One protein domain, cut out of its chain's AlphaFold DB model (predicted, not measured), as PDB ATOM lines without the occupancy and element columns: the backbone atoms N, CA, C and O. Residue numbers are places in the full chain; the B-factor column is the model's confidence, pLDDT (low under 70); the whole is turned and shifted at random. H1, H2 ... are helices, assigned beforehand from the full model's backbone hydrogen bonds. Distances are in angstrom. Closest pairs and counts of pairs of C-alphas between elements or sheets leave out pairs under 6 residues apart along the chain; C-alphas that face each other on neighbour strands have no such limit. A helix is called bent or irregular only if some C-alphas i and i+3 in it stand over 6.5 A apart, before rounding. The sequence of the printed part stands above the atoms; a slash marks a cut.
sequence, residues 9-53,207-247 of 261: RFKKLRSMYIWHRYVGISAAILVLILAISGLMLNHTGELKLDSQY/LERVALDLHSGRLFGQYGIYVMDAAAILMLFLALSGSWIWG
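AT A GLANCE: This is residues 9 to 53 and 207 to 247 of the 261 residues of an uncharacterized protein of hydrothermal vent metagenome (UniProt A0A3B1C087). What is the shape? Long helix H4 crosses bent helix H1 near its bend as a slanting X; H3 packs on arm H1b, with tiny H2 near that end. What builds it? 86 residues are printed, all helix by class, with H1 to H4 in order. How spread? Loose: radius of gyration of the C-alphas 16.5 A, spans 56 by 28 by 15 A.

IN THESE COORDINATES: Where is H1? Residues 9 to 42, assigned as one helix by its hydrogen bonds, are bent: C-alphas 26 and 29 are 7.2 A apart. H1a, residues 9 to 26, spans 26.2 A from C-alpha 9 (261.338, 570.676, 436.449); H1b is residues 29 to 42, 19.8 A. The others? H2 is residues 44 to 47, H3 207 to 215, H4 222 to 247, 38.5 A, ending at C-alpha 247 (267.736, 582.410, 431.501).

HOW THE PARTS SIT: What touches H1a? H4 does with residues 234 to 245 alone, closest C-alphas His 20 and Leu 238, 6.3 A, at 37 degrees, only just steep, opposite ways. And H1b? It touches H3, closest C-alphas Leu 34 and His 215, 5.5 A. Backbones? O i to N i+4 pairs are within hydrogen-bond range throughout H1a, H1b and H3, and 21 of 22 in H4; H2 is too short.

THE WHOLE: Any cut? Residues 54 to 206 are not printed; C-alphas 53 and 207 are 5.8 A apart. Low confidence? Residues 9 to 13 have pLDDT under 70.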
ATOM      1  N   ARG A   9     260.425 569.560 436.793       52.56
ATOM      2  CA  ARG A   9     261.338 570.676 436.449       52.56
ATOM      3  C   ARG A   9     262.147 571.217 437.640       52.56
ATOM      4  O   ARG A   9     263.266 571.681 437.450       52.56
ATOM      5  N   PHE A  10     261.615 571.153 438.864       50.50
ATOM      6  CA  PHE A  10     262.274 571.726 440.051       50.50
ATOM      7  C   PHE A  10     263.464 570.901 440.563       50.50
ATOM      8  O   PHE A  10     264.472 571.485 440.953       50.50
ATOM      9  N   LYS A  11     263.390 569.562 440.520       58.22
ATOM     10  CA  LYS A  11     264.515 568.697 440.921       58.22
ATOM     11  C   LYS A  11     265.690 568.795 439.939       58.22
ATOM     12  O   LYS A  11     266.832 568.900 440.378       58.22
ATOM     13  N   LYS A  12     265.410 568.859 438.629       62.78
ATOM     14  CA  LYS A  12     266.441 568.981 437.580       62.78
ATOM     15  C   LYS A  12     267.252 570.281 437.684       62.78
ATOM     16  O   LYS A  12     268.465 570.248 437.531       62.78
ATOM     17  N   LEU A  13     266.611 571.401 438.027       67.19
ATOM     18  CA  LEU A  13     267.295 572.690 438.217       67.19
ATOM     19  C   LEU A  13     268.231 572.703 439.430       67.19
ATOM     20  O   LEU A  13     269.342 573.215 439.337       67.19
ATOM     21  N   ARG A  14     267.803 572.115 440.556       70.50
ATOM     22  CA  ARG A  14     268.648 572.008 441.756       70.50
ATOM     23  C   ARG A  14     269.850 571.096 441.506       70.50
ATOM     24  O   ARG A  14     270.953 571.444 441.903       70.50
ATOM     25  N   SER A  15     269.641 569.980 440.806       81.12
ATOM     26  CA  SER A  15     270.717 569.070 440.397       81.12
ATOM     27  C   SER A  15     271.730 569.766 439.484       81.12
ATOM     28  O   SER A  15     272.924 569.694 439.743       81.12
ATOM     29  N   MET A  16     271.262 570.493 438.463       83.62
ATOM     30  CA  MET A  16     272.137 571.220 437.535       83.62
ATOM     31  C   MET A  16     272.994 572.276 438.251       83.62
ATOM     32  O   MET A  16     274.178 572.402 437.966       83.62
ATOM     33  N   TYR A  17     272.424 572.995 439.224       84.94
ATOM     34  CA  TYR A  17     273.160 573.988 440.013       84.94
ATOM     35  C   TYR A  17     274.280 573.363 440.863       84.94
ATOM     36  O   TYR A  17     275.370 573.921 440.965       84.94
ATOM     37  N   ILE A  18     274.028 572.192 441.458       86.12
ATOM     38  CA  ILE A  18     275.019 571.472 442.272       86.12
ATOM     39  C   ILE A  18     276.179 570.987 441.396       86.12
ATOM     40  O   ILE A  18     277.336 571.207 441.750       86.12
ATOM     41  N   TRP A  19     275.873 570.386 440.242       88.62
ATOM     42  CA  TRP A  19     276.889 569.942 439.284       88.62
ATOM     43  C   TRP A  19     277.713 571.108 438.734       88.62
ATOM     44  O   TRP A  19     278.937 571.033 438.750       88.62
ATOM     45  N   HIS A  20     277.067 572.214 438.344       91.75
ATOM     46  CA  HIS A  20     277.761 573.427 437.902       91.75
ATOM     47  C   HIS A  20     278.764 573.926 438.953       91.75
ATOM     48  O   HIS A  20     279.900 574.234 438.617       91.75
ATOM     49  N   ARG A  21     278.383 573.945 440.239       91.81
ATOM     50  CA  ARG A  21     279.271 574.398 441.319       91.81
ATOM     51  C   ARG A  21     280.513 573.514 441.476       91.81
ATOM     52  O   ARG A  21     281.612 574.044 441.580       91.81
ATOM     53  N   TYR A  22     280.351 572.190 441.513       92.56
ATOM     54  CA  TYR A  22     281.488 571.279 441.694       92.56
ATOM     55  C   TYR A  22     282.412 571.246 440.477       92.56
ATOM     56  O   TYR A  22     283.631 571.266 440.640       92.56
ATOM     57  N   VAL A  23     281.842 571.266 439.268       92.38
ATOM     58  CA  VAL A  23     282.622 571.391 438.032       92.38
ATOM     59  C   VAL A  23     283.369 572.723 438.004       92.38
ATOM     60  O   VAL A  23     284.549 572.744 437.680       92.38
ATOM     61  N   GLY A  24     282.724 573.815 438.422       93.06
ATOM     62  CA  GLY A  24     283.338 575.141 438.489       93.06
ATOM     63  C   GLY A  24     284.555 575.185 439.409       93.06
ATOM     64  O   GLY A  24     285.600 575.681 439.008       93.06
ATOM     65  N   ILE A  25     284.449 574.608 440.611       92.88
ATOM     66  CA  ILE A  25     285.577 574.523 441.554       92.88
ATOM     67  C   ILE A  25     286.707 573.669 440.972       92.88
ATOM     68  O   ILE A  25     287.869 574.054 441.053       92.88
ATOM     69  N   SER A  26     286.365 572.540 440.348       90.75
ATOM     70  CA  SER A  26     287.354 571.629 439.756       90.75
ATOM     71  C   SER A  26     288.095 572.274 438.577       90.75
ATOM     72  O   SER A  26     289.300 572.102 438.435       90.75
ATOM     73  N   ALA A  27     287.391 573.054 437.753       94.31
ATOM     74  CA  ALA A  27     287.958 573.733 436.590       94.31
ATOM     75  C   ALA A  27     288.724 575.022 436.942       94.31
ATOM     76  O   ALA A  27     289.470 575.522 436.104       94.31
ATOM     77  N   ALA A  28     288.561 575.570 438.152       94.25
ATOM     78  CA  ALA A  28     289.062 576.900 438.503       94.25
ATOM     79  C   ALA A  28     290.577 577.052 438.297       94.25
ATOM     80  O   ALA A  28     291.019 578.052 437.739       94.25
ATOM     81  N   ILE A  29     291.369 576.050 438.695       93.31
ATOM     82  CA  ILE A  29     292.829 576.098 438.536       93.31
ATOM     83  C   ILE A  29     293.250 576.104 437.061       93.31
ATOM     84  O   ILE A  29     294.125 576.874 436.676       93.31
ATOM     85  N   LEU A  30     292.580 575.310 436.222       93.56
ATOM     86  CA  LEU A  30     292.851 575.248 434.784       93.56
ATOM     87  C   LEU A  30     292.480 576.568 434.104       93.56
ATOM     88  O   LEU A  30     293.245 577.080 433.295       93.56
ATOM     89  N   VAL A  31     291.346 577.158 434.491       95.25
ATOM     90  CA  VAL A  31     290.922 578.477 434.004       95.25
ATOM     91  C   VAL A  31     291.928 579.556 434.394       95.25
ATOM     92  O   VAL A  31     292.252 580.393 433.561       95.25
ATOM     93  N   LEU A  32     292.455 579.535 435.623       96.31
ATOM     94  CA  LEU A  32     293.484 580.487 436.050       96.31
ATOM     95  C   LEU A  32     294.762 580.352 435.218       96.31
ATOM     96  O   LEU A  32     295.273 581.361 434.740       96.31
ATOM     97  N   ILE A  33     295.247 579.127 434.995       94.81
ATOM     98  CA  ILE A  33     296.434 578.879 434.163       94.81
ATOM     99  C   ILE A  33     296.204 579.384 432.734       94.81
ATOM    100  O   ILE A  33     297.036 580.124 432.208       94.81
ATOM    101  N   LEU A  34     295.070 579.039 432.117       95.75
ATOM    102  CA  LEU A  34     294.720 579.463 430.757       95.75
ATOM    103  C   LEU A  34     294.550 580.980 430.643       95.75
ATOM    104  O   LEU A  34     295.009 581.570 429.669       95.75
ATOM    105  N   ALA A  35     293.924 581.615 431.634       96.88
ATOM    106  CA  ALA A  35     293.718 583.057 431.649       96.88
ATOM    107  C   ALA A  35     295.038 583.813 431.827       96.88
ATOM    108  O   ALA A  35     295.303 584.743 431.075       96.88
ATOM    109  N   ILE A  36     295.883 583.406 432.780       97.38
ATOM    110  CA  ILE A  36     297.177 584.058 433.026       97.38
ATOM    111  C   ILE A  36     298.096 583.880 431.817       97.38
ATOM    112  O   ILE A  36     298.619 584.866 431.305       97.38
ATOM    113  N   SER A  37     298.247 582.649 431.316       96.50
ATOM    114  CA  SER A  37     299.065 582.386 430.124       96.50
ATOM    115  C   SER A  37     298.516 583.099 428.888       96.50
ATOM    116  O   SER A  37     299.282 583.721 428.165       96.50
ATOM    117  N   GLY A  38     297.198 583.100 428.671       96.44
ATOM    118  CA  GLY A  38     296.574 583.812 427.556       96.44
ATOM    119  C   GLY A  38     296.760 585.330 427.634       96.44
ATOM    120  O   GLY A  38     297.043 585.962 426.622       96.44
ATOM    121  N   LEU A  39     296.663 585.923 428.830       96.88
ATOM    122  CA  LEU A  39     296.961 587.343 429.040       96.88
ATOM    123  C   LEU A  39     298.434 587.649 428.760       96.88
ATOM    124  O   LEU A  39     298.720 588.608 428.052       96.88
ATOM    125  N   MET A  40     299.359 586.822 429.253       96.31
ATOM    126  CA  MET A  40     300.783 586.967 428.937       96.31
ATOM    127  C   MET A  40     301.018 586.937 427.421       96.31
ATOM    128  O   MET A  40     301.669 587.829 426.887       96.31
ATOM    129  N   LEU A  41     300.430 585.961 426.727       95.94
ATOM    130  CA  LEU A  41     300.579 585.785 425.282       95.94
ATOM    131  C   LEU A  41     299.958 586.929 424.468       95.94
ATOM    132  O   LEU A  41     300.539 587.351 423.469       95.94
ATOM    133  N   ASN A  42     298.832 587.490 424.912       96.75
ATOM    134  CA  ASN A  42     298.229 588.669 424.280       96.75
ATOM    135  C   ASN A  42     299.099 589.930 424.418       96.75
ATOM    136  O   ASN A  42     299.011 590.820 423.578       96.75
ATOM    137  N   HIS A  43     299.942 589.996 425.450       95.69
ATOM    138  CA  HIS A  43     300.846 591.115 425.726       95.69
ATOM    139  C   HIS A  43     302.321 590.759 425.460       95.69
ATOM    140  O   HIS A  43     303.215 591.377 426.036       95.69
ATOM    141  N   THR A  44     302.596 589.792 424.571       93.06
ATOM    142  CA  THR A  44     303.957 589.298 424.265       93.06
ATOM    143  C   THR A  44     304.944 590.424 423.956       93.06
ATOM    144  O   THR A  44     306.034 590.429 424.522       93.06
ATOM    145  N   GLY A  45     304.559 591.403 423.127       91.50
ATOM    146  CA  GLY A  45     305.438 592.518 422.753       91.50
ATOM    147  C   GLY A  45     305.720 593.500 423.897       91.50
ATOM    148  O   GLY A  45     306.861 593.911 424.093       91.50
ATOM    149  N   GLU A  46     304.705 593.845 424.696       95.00
ATOM    150  CA  GLU A  46     304.858 594.741 425.857       95.00
ATOM    151  C   GLU A  46     305.682 594.082 426.971       95.00
ATOM    152  O   GLU A  46     306.508 594.728 427.615       95.00
ATOM    153  N   LEU A  47     305.481 592.776 427.167       93.31
ATOM    154  CA  LEU A  47     306.185 591.961 428.153       93.31
ATOM    155  C   LEU A  47     307.528 591.424 427.643       93.31
ATOM    156  O   LEU A  47     308.262 590.830 428.433       93.31
ATOM    157  N   LYS A  48     307.862 591.622 426.361       94.12
ATOM    158  CA  LYS A  48     309.099 591.138 425.729       94.12
ATOM    159  C   LYS A  48     309.325 589.636 425.940       94.12
ATOM    160  O   LYS A  48     310.426 589.210 426.287       94.12
ATOM    161  N   LEU A  49     308.270 588.826 425.836       92.75
ATOM    162  CA  LEU A  49     308.368 587.384 426.116       92.75
ATOM    163  C   LEU A  49     309.167 586.635 425.040       92.75
ATOM    164  O   LEU A  49     309.735 585.581 425.319       92.75
ATOM    165  N   ASP A  50     309.213 587.187 423.832       90.75
ATOM    166  CA  ASP A  50     309.942 586.695 422.661       90.75
ATOM    167  C   ASP A  50     311.461 586.922 422.757       90.75
ATOM    168  O   ASP A  50     312.246 586.183 422.170       90.75
ATOM    169  N   SER A  51     311.879 587.920 423.536       89.25
ATOM    170  CA  SER A  51     313.274 588.359 423.684       89.25
ATOM    171  C   SER A  51     313.870 588.062 425.064       89.25
ATOM    172  O   SER A  51     315.050 588.321 425.307       89.25
ATOM    173  N   GLN A  52     313.079 587.486 425.968       90.94
ATOM    174  CA  GLN A  52     313.543 586.954 427.246       90.94
ATOM    175  C   GLN A  52     313.691 585.438 427.165       90.94
ATOM    176  O   GLN A  52     312.732 584.729 426.861       90.94
ATOM    177  N   TYR A  53     314.880 584.941 427.497       91.19
ATOM    178  CA  TYR A  53     315.230 583.531 427.357       91.19
ATOM    179  C   TYR A  53     315.408 582.834 428.703       91.19
ATOM    180  O   TYR A  53     315.846 583.416 429.699       91.19
ATOM    181  N   LEU A 207     310.578 582.890 426.786       94.81
ATOM    182  CA  LEU A 207     309.455 582.870 427.732       94.81
ATOM    183  C   LEU A 207     308.111 582.731 427.018       94.81
ATOM    184  O   LEU A 207     307.219 582.053 427.527       94.81
ATOM    185  N   GLU A 208     307.977 583.328 425.834       96.12
ATOM    186  CA  GLU A 208     306.801 583.177 424.979       96.12
ATOM    187  C   GLU A 208     306.556 581.701 424.677       96.12
ATOM    188  O   GLU A 208     305.447 581.202 424.871       96.12
ATOM    189  N   ARG A 209     307.605 580.970 424.281       95.19
ATOM    190  CA  ARG A 209     307.487 579.549 423.971       95.19
ATOM    191  C   ARG A 209     307.026 578.738 425.178       95.19
ATOM    192  O   ARG A 209     306.143 577.894 425.041       95.19
ATOM    193  N   VAL A 210     307.574 579.023 426.359       96.06
ATOM    194  CA  VAL A 210     307.156 578.360 427.604       96.06
ATOM    195  C   VAL A 210     305.698 578.677 427.939       96.06
ATOM    196  O   VAL A 210     304.950 577.775 428.315       96.06
ATOM    197  N   ALA A 211     305.266 579.931 427.778       96.69
ATOM    198  CA  ALA A 211     303.883 580.339 428.009       96.69
ATOM    199  C   ALA A 211     302.913 579.686 427.008       96.69
ATOM    200  O   ALA A 211     301.846 579.224 427.415       96.69
ATOM    201  N   LEU A 212     303.295 579.577 425.730       96.62
ATOM    202  CA  LEU A 212     302.536 578.875 424.686       96.62
ATOM    203  C   LEU A 212     302.377 577.386 425.004       96.62
ATOM    204  O   LEU A 212     301.278 576.832 424.905       96.62
ATOM    205  N   ASP A 213     303.461 576.726 425.402       96.44
ATOM    206  CA  ASP A 213     303.433 575.303 425.723       96.44
ATOM    207  C   ASP A 213     302.688 575.043 427.044       96.44
ATOM    208  O   ASP A 213     301.989 574.035 427.163       96.44
ATOM    209  N   LEU A 214     302.730 575.969 428.008       96.38
ATOM    210  CA  LEU A 214     301.873 575.924 429.196       96.38
ATOM    211  C   LEU A 214     300.391 576.080 428.823       96.38
ATOM    212  O   LEU A 214     299.566 575.299 429.291       96.38
ATOM    213  N   HIS A 215     300.057 577.053 427.970       96.75
ATOM    214  CA  HIS A 215     298.688 577.342 427.537       96.75
ATOM    215  C   HIS A 215     298.070 576.182 426.746       96.75
ATOM    216  O   HIS A 215     296.920 575.809 426.958       96.75
ATOM    217  N   SER A 216     298.851 575.579 425.851       96.12
ATOM    218  CA  SER A 216     298.425 574.433 425.039       96.12
ATOM    219  C   SER A 216     298.523 573.088 425.770       96.12
ATOM    220  O   SER A 216     298.129 572.059 425.222       96.12
ATOM    221  N   GLY A 217     299.070 573.068 426.990       95.69
ATOM    222  CA  GLY A 217     299.301 571.856 427.777       95.69
ATOM    223  C   GLY A 217     300.515 571.033 427.335       95.69
ATOM    224  O   GLY A 217     300.885 570.087 428.028       95.69
ATOM    225  N   ARG A 218     301.186 571.400 426.236       95.31
ATOM    226  CA  ARG A 218     302.389 570.719 425.726       95.31
ATOM    227  C   ARG A 218     303.557 570.738 426.706       95.31
ATOM    228  O   ARG A 218     304.384 569.831 426.662       95.31
ATOM    229  N   LEU A 219     303.584 571.696 427.636       94.50
ATOM    230  CA  LEU A 219     304.566 571.734 428.718       94.50
ATOM    231  C   LEU A 219     304.552 570.444 429.549       94.50
ATOM    232  O   LEU A 219     305.589 570.074 430.076       94.50
ATOM    233  N   PHE A 220     303.429 569.726 429.635       93.62
ATOM    234  CA  PHE A 220     303.311 568.453 430.361       93.62
ATOM    235  C   PHE A 220     303.314 567.228 429.425       93.62
ATOM    236  O   PHE A 220     302.833 566.151 429.785       93.62
ATOM    237  N   GLY A 221     303.833 567.386 428.204       91.25
ATOM    238  CA  GLY A 221     303.892 566.339 427.189       91.25
ATOM    239  C   GLY A 221     302.526 566.007 426.579       91.25
ATOM    240  O   GLY A 221     301.583 566.796 426.624       91.25
ATOM    241  N   GLN A 222     302.410 564.807 426.002       90.25
ATOM    242  CA  GLN A 222     301.214 564.388 425.254       90.25
ATOM    243  C   GLN A 222     299.927 564.385 426.095       90.25
ATOM    244  O   GLN A 222     298.853 564.695 425.586       90.25
ATOM    245  N   TYR A 223     300.025 564.069 427.392       93.88
ATOM    246  CA  TYR A 223     298.859 564.001 428.273       93.88
ATOM    247  C   TYR A 223     298.304 565.382 428.621       93.88
ATOM    248  O   TYR A 223     297.101 565.516 428.841       93.88
ATOM    249  N   GLY A 224     299.154 566.412 428.635       94.50
ATOM    250  CA  GLY A 224     298.727 567.773 428.937       94.50
ATOM    251  C   GLY A 224     297.777 568.352 427.889       94.50
ATOM    252  O   GLY A 224     296.886 569.119 428.247       94.50
ATOM    253  N   ILE A 225     297.878 567.917 426.628       94.56
ATOM    254  CA  ILE A 225     296.941 568.309 425.563       94.56
ATOM    255  C   ILE A 225     295.519 567.850 425.917       94.56
ATOM    256  O   ILE A 225     294.593 568.656 425.924       94.56
ATOM    257  N   TYR A 226     295.351 566.591 426.334       95.94
ATOM    258  CA  TYR A 226     294.044 566.072 426.749       95.94
ATOM    259  C   TYR A 226     293.507 566.748 428.016       95.94
ATOM    260  O   TYR A 226     292.293 566.890 428.176       95.94
ATOM    261  N   VAL A 227     294.390 567.188 428.922       94.75
ATOM    262  CA  VAL A 227     293.992 567.996 430.087       94.75
ATOM    263  C   VAL A 227     293.426 569.346 429.637       94.75
ATOM    264  O   VAL A 227     292.405 569.779 430.175       94.75
ATOM    265  N   MET A 228     294.030 569.986 428.633       95.25
ATOM    266  CA  MET A 228     293.519 571.243 428.077       95.25
ATOM    267  C   MET A 228     292.223 571.053 427.287       95.25
ATOM    268  O   MET A 228     291.301 571.856 427.445       95.25
ATOM    269  N   ASP A 229     292.079 569.959 426.538       95.56
ATOM    270  CA  ASP A 229     290.813 569.605 425.884       95.56
ATOM    271  C   ASP A 229     289.691 569.409 426.914       95.56
ATOM    272  O   ASP A 229     288.582 569.936 426.767       95.56
ATOM    273  N   ALA A 230     289.984 568.709 428.015       94.75
ATOM    274  CA  ALA A 230     289.049 568.558 429.123       94.75
ATOM    275  C   ALA A 230     288.702 569.919 429.747       94.75
ATOM    276  O   ALA A 230     287.526 570.188 429.997       94.75
ATOM    277  N   ALA A 231     289.683 570.806 429.946       95.19
ATOM    278  CA  ALA A 231     289.442 572.165 430.428       95.19
ATOM    279  C   ALA A 231     288.482 572.930 429.504       95.19
ATOM    280  O   ALA A 231     287.515 573.523 429.985       95.19
ATOM    281  N   ALA A 232     288.692 572.866 428.186       95.62
ATOM    282  CA  ALA A 232     287.828 573.501 427.194       95.62
ATOM    283  C   ALA A 232     286.386 572.975 427.264       95.62
ATOM    284  O   ALA A 232     285.435 573.760 427.302       95.62
ATOM    285  N   ILE A 233     286.207 571.655 427.375       96.62
ATOM    286  CA  ILE A 233     284.887 571.029 427.533       96.62
ATOM    287  C   ILE A 233     284.214 571.478 428.837       96.62
ATOM    288  O   ILE A 233     283.027 571.817 428.834       96.62
ATOM    289  N   LEU A 234     284.950 571.516 429.952       95.06
ATOM    290  CA  LEU A 234     284.418 571.979 431.237       95.06
ATOM    291  C   LEU A 234     284.009 573.455 431.163       95.06
ATOM    292  O   LEU A 234     282.935 573.806 431.646       95.06
ATOM    293  N   MET A 235     284.805 574.307 430.515       95.12
ATOM    294  CA  MET A 235     284.465 575.715 430.299       95.12
ATOM    295  C   MET A 235     283.208 575.875 429.438       95.12
ATOM    296  O   MET A 235     282.315 576.636 429.810       95.12
ATOM    297  N   LEU A 236     283.078 575.116 428.343       96.31
ATOM    298  CA  LEU A 236     281.862 575.096 427.523       96.31
ATOM    299  C   LEU A 236     280.647 574.661 428.345       96.31
ATOM    300  O   LEU A 236     279.601 575.314 428.313       96.31
ATOM    301  N   PHE A 237     280.788 573.596 429.136       94.69
ATOM    302  CA  PHE A 237     279.734 573.141 430.033       94.69
ATOM    303  C   PHE A 237     279.339 574.232 431.034       94.69
ATOM    304  O   PHE A 237     278.146 574.487 431.220       94.69
ATOM    305  N   LEU A 238     280.305 574.902 431.667       94.75
ATOM    306  CA  LEU A 238     280.057 575.983 432.622       94.75
ATOM    307  C   LEU A 238     279.363 577.179 431.961       94.75
ATOM    308  O   LEU A 238     278.370 577.667 432.503       94.75
ATOM    309  N   ALA A 239     279.812 577.600 430.777       95.69
ATOM    310  CA  ALA A 239     279.217 578.700 430.021       95.69
ATOM    311  C   ALA A 239     277.757 578.408 429.633       95.69
ATOM    312  O   ALA A 239     276.862 579.225 429.883       95.69
ATOM    313  N   LEU A 240     277.489 577.218 429.088       94.88
ATOM    314  CA  LEU A 240     276.146 576.805 428.673       94.88
ATOM    315  C   LEU A 240     275.217 576.610 429.875       94.88
ATOM    316  O   LEU A 240     274.098 577.130 429.897       94.88
ATOM    317  N   SER A 241     275.673 575.887 430.901       92.31
ATOM    318  CA  SER A 241     274.866 575.616 432.096       92.31
ATOM    319  C   SER A 241     274.587 576.889 432.900       92.31
ATOM    320  O   SER A 241     273.452 577.084 433.339       92.31
ATOM    321  N   GLY A 242     275.565 577.791 433.030       92.06
ATOM    322  CA  GLY A 242     275.393 579.100 433.658       92.06
ATOM    323  C   GLY A 242     274.378 579.971 432.914       92.06
ATOM    324  O   GLY A 242     273.425 580.463 433.528       92.06
ATOM    325  N   SER A 243     274.509 580.078 431.586       92.69
ATOM    326  CA  SER A 243     273.570 580.826 430.732       92.69
ATOM    327  C   SER A 243     272.144 580.277 430.830       92.69
ATOM    328  O   SER A 243     271.180 581.032 430.985       92.69
ATOM    329  N   TRP A 244     271.996 578.951 430.826       91.44
ATOM    330  CA  TRP A 244     270.708 578.277 430.984       91.44
ATOM    331  C   TRP A 244     270.064 578.543 432.352       91.44
ATOM    332  O   TRP A 244     268.878 578.887 432.435       91.44
ATOM    333  N   ILE A 245     270.837 578.415 433.438       89.00
ATOM    334  CA  ILE A 245     270.371 578.696 434.804       89.00
ATOM    335  C   ILE A 245     269.909 580.154 434.915       89.00
ATOM    336  O   ILE A 245     268.829 580.413 435.461       89.00
ATOM    337  N   TRP A 246     270.688 581.097 434.377       90.06
ATOM    338  CA  TRP A 246     270.335 582.514 434.348       90.06
ATOM    339  C   TRP A 246     269.040 582.763 433.566       90.06
ATOM    340  O   TRP A 246     268.117 583.374 434.109       90.06
ATOM    341  N   GLY A 247     268.914 582.221 432.351       90.19
ATOM    342  CA  GLY A 247     267.736 582.410 431.501       90.19
ATOM    343  C   GLY A 247     266.450 581.896 432.151       90.19
ATOM    344  O   GLY A 247     265.440 582.605 432.208       90.19
TER     345      GLY A 247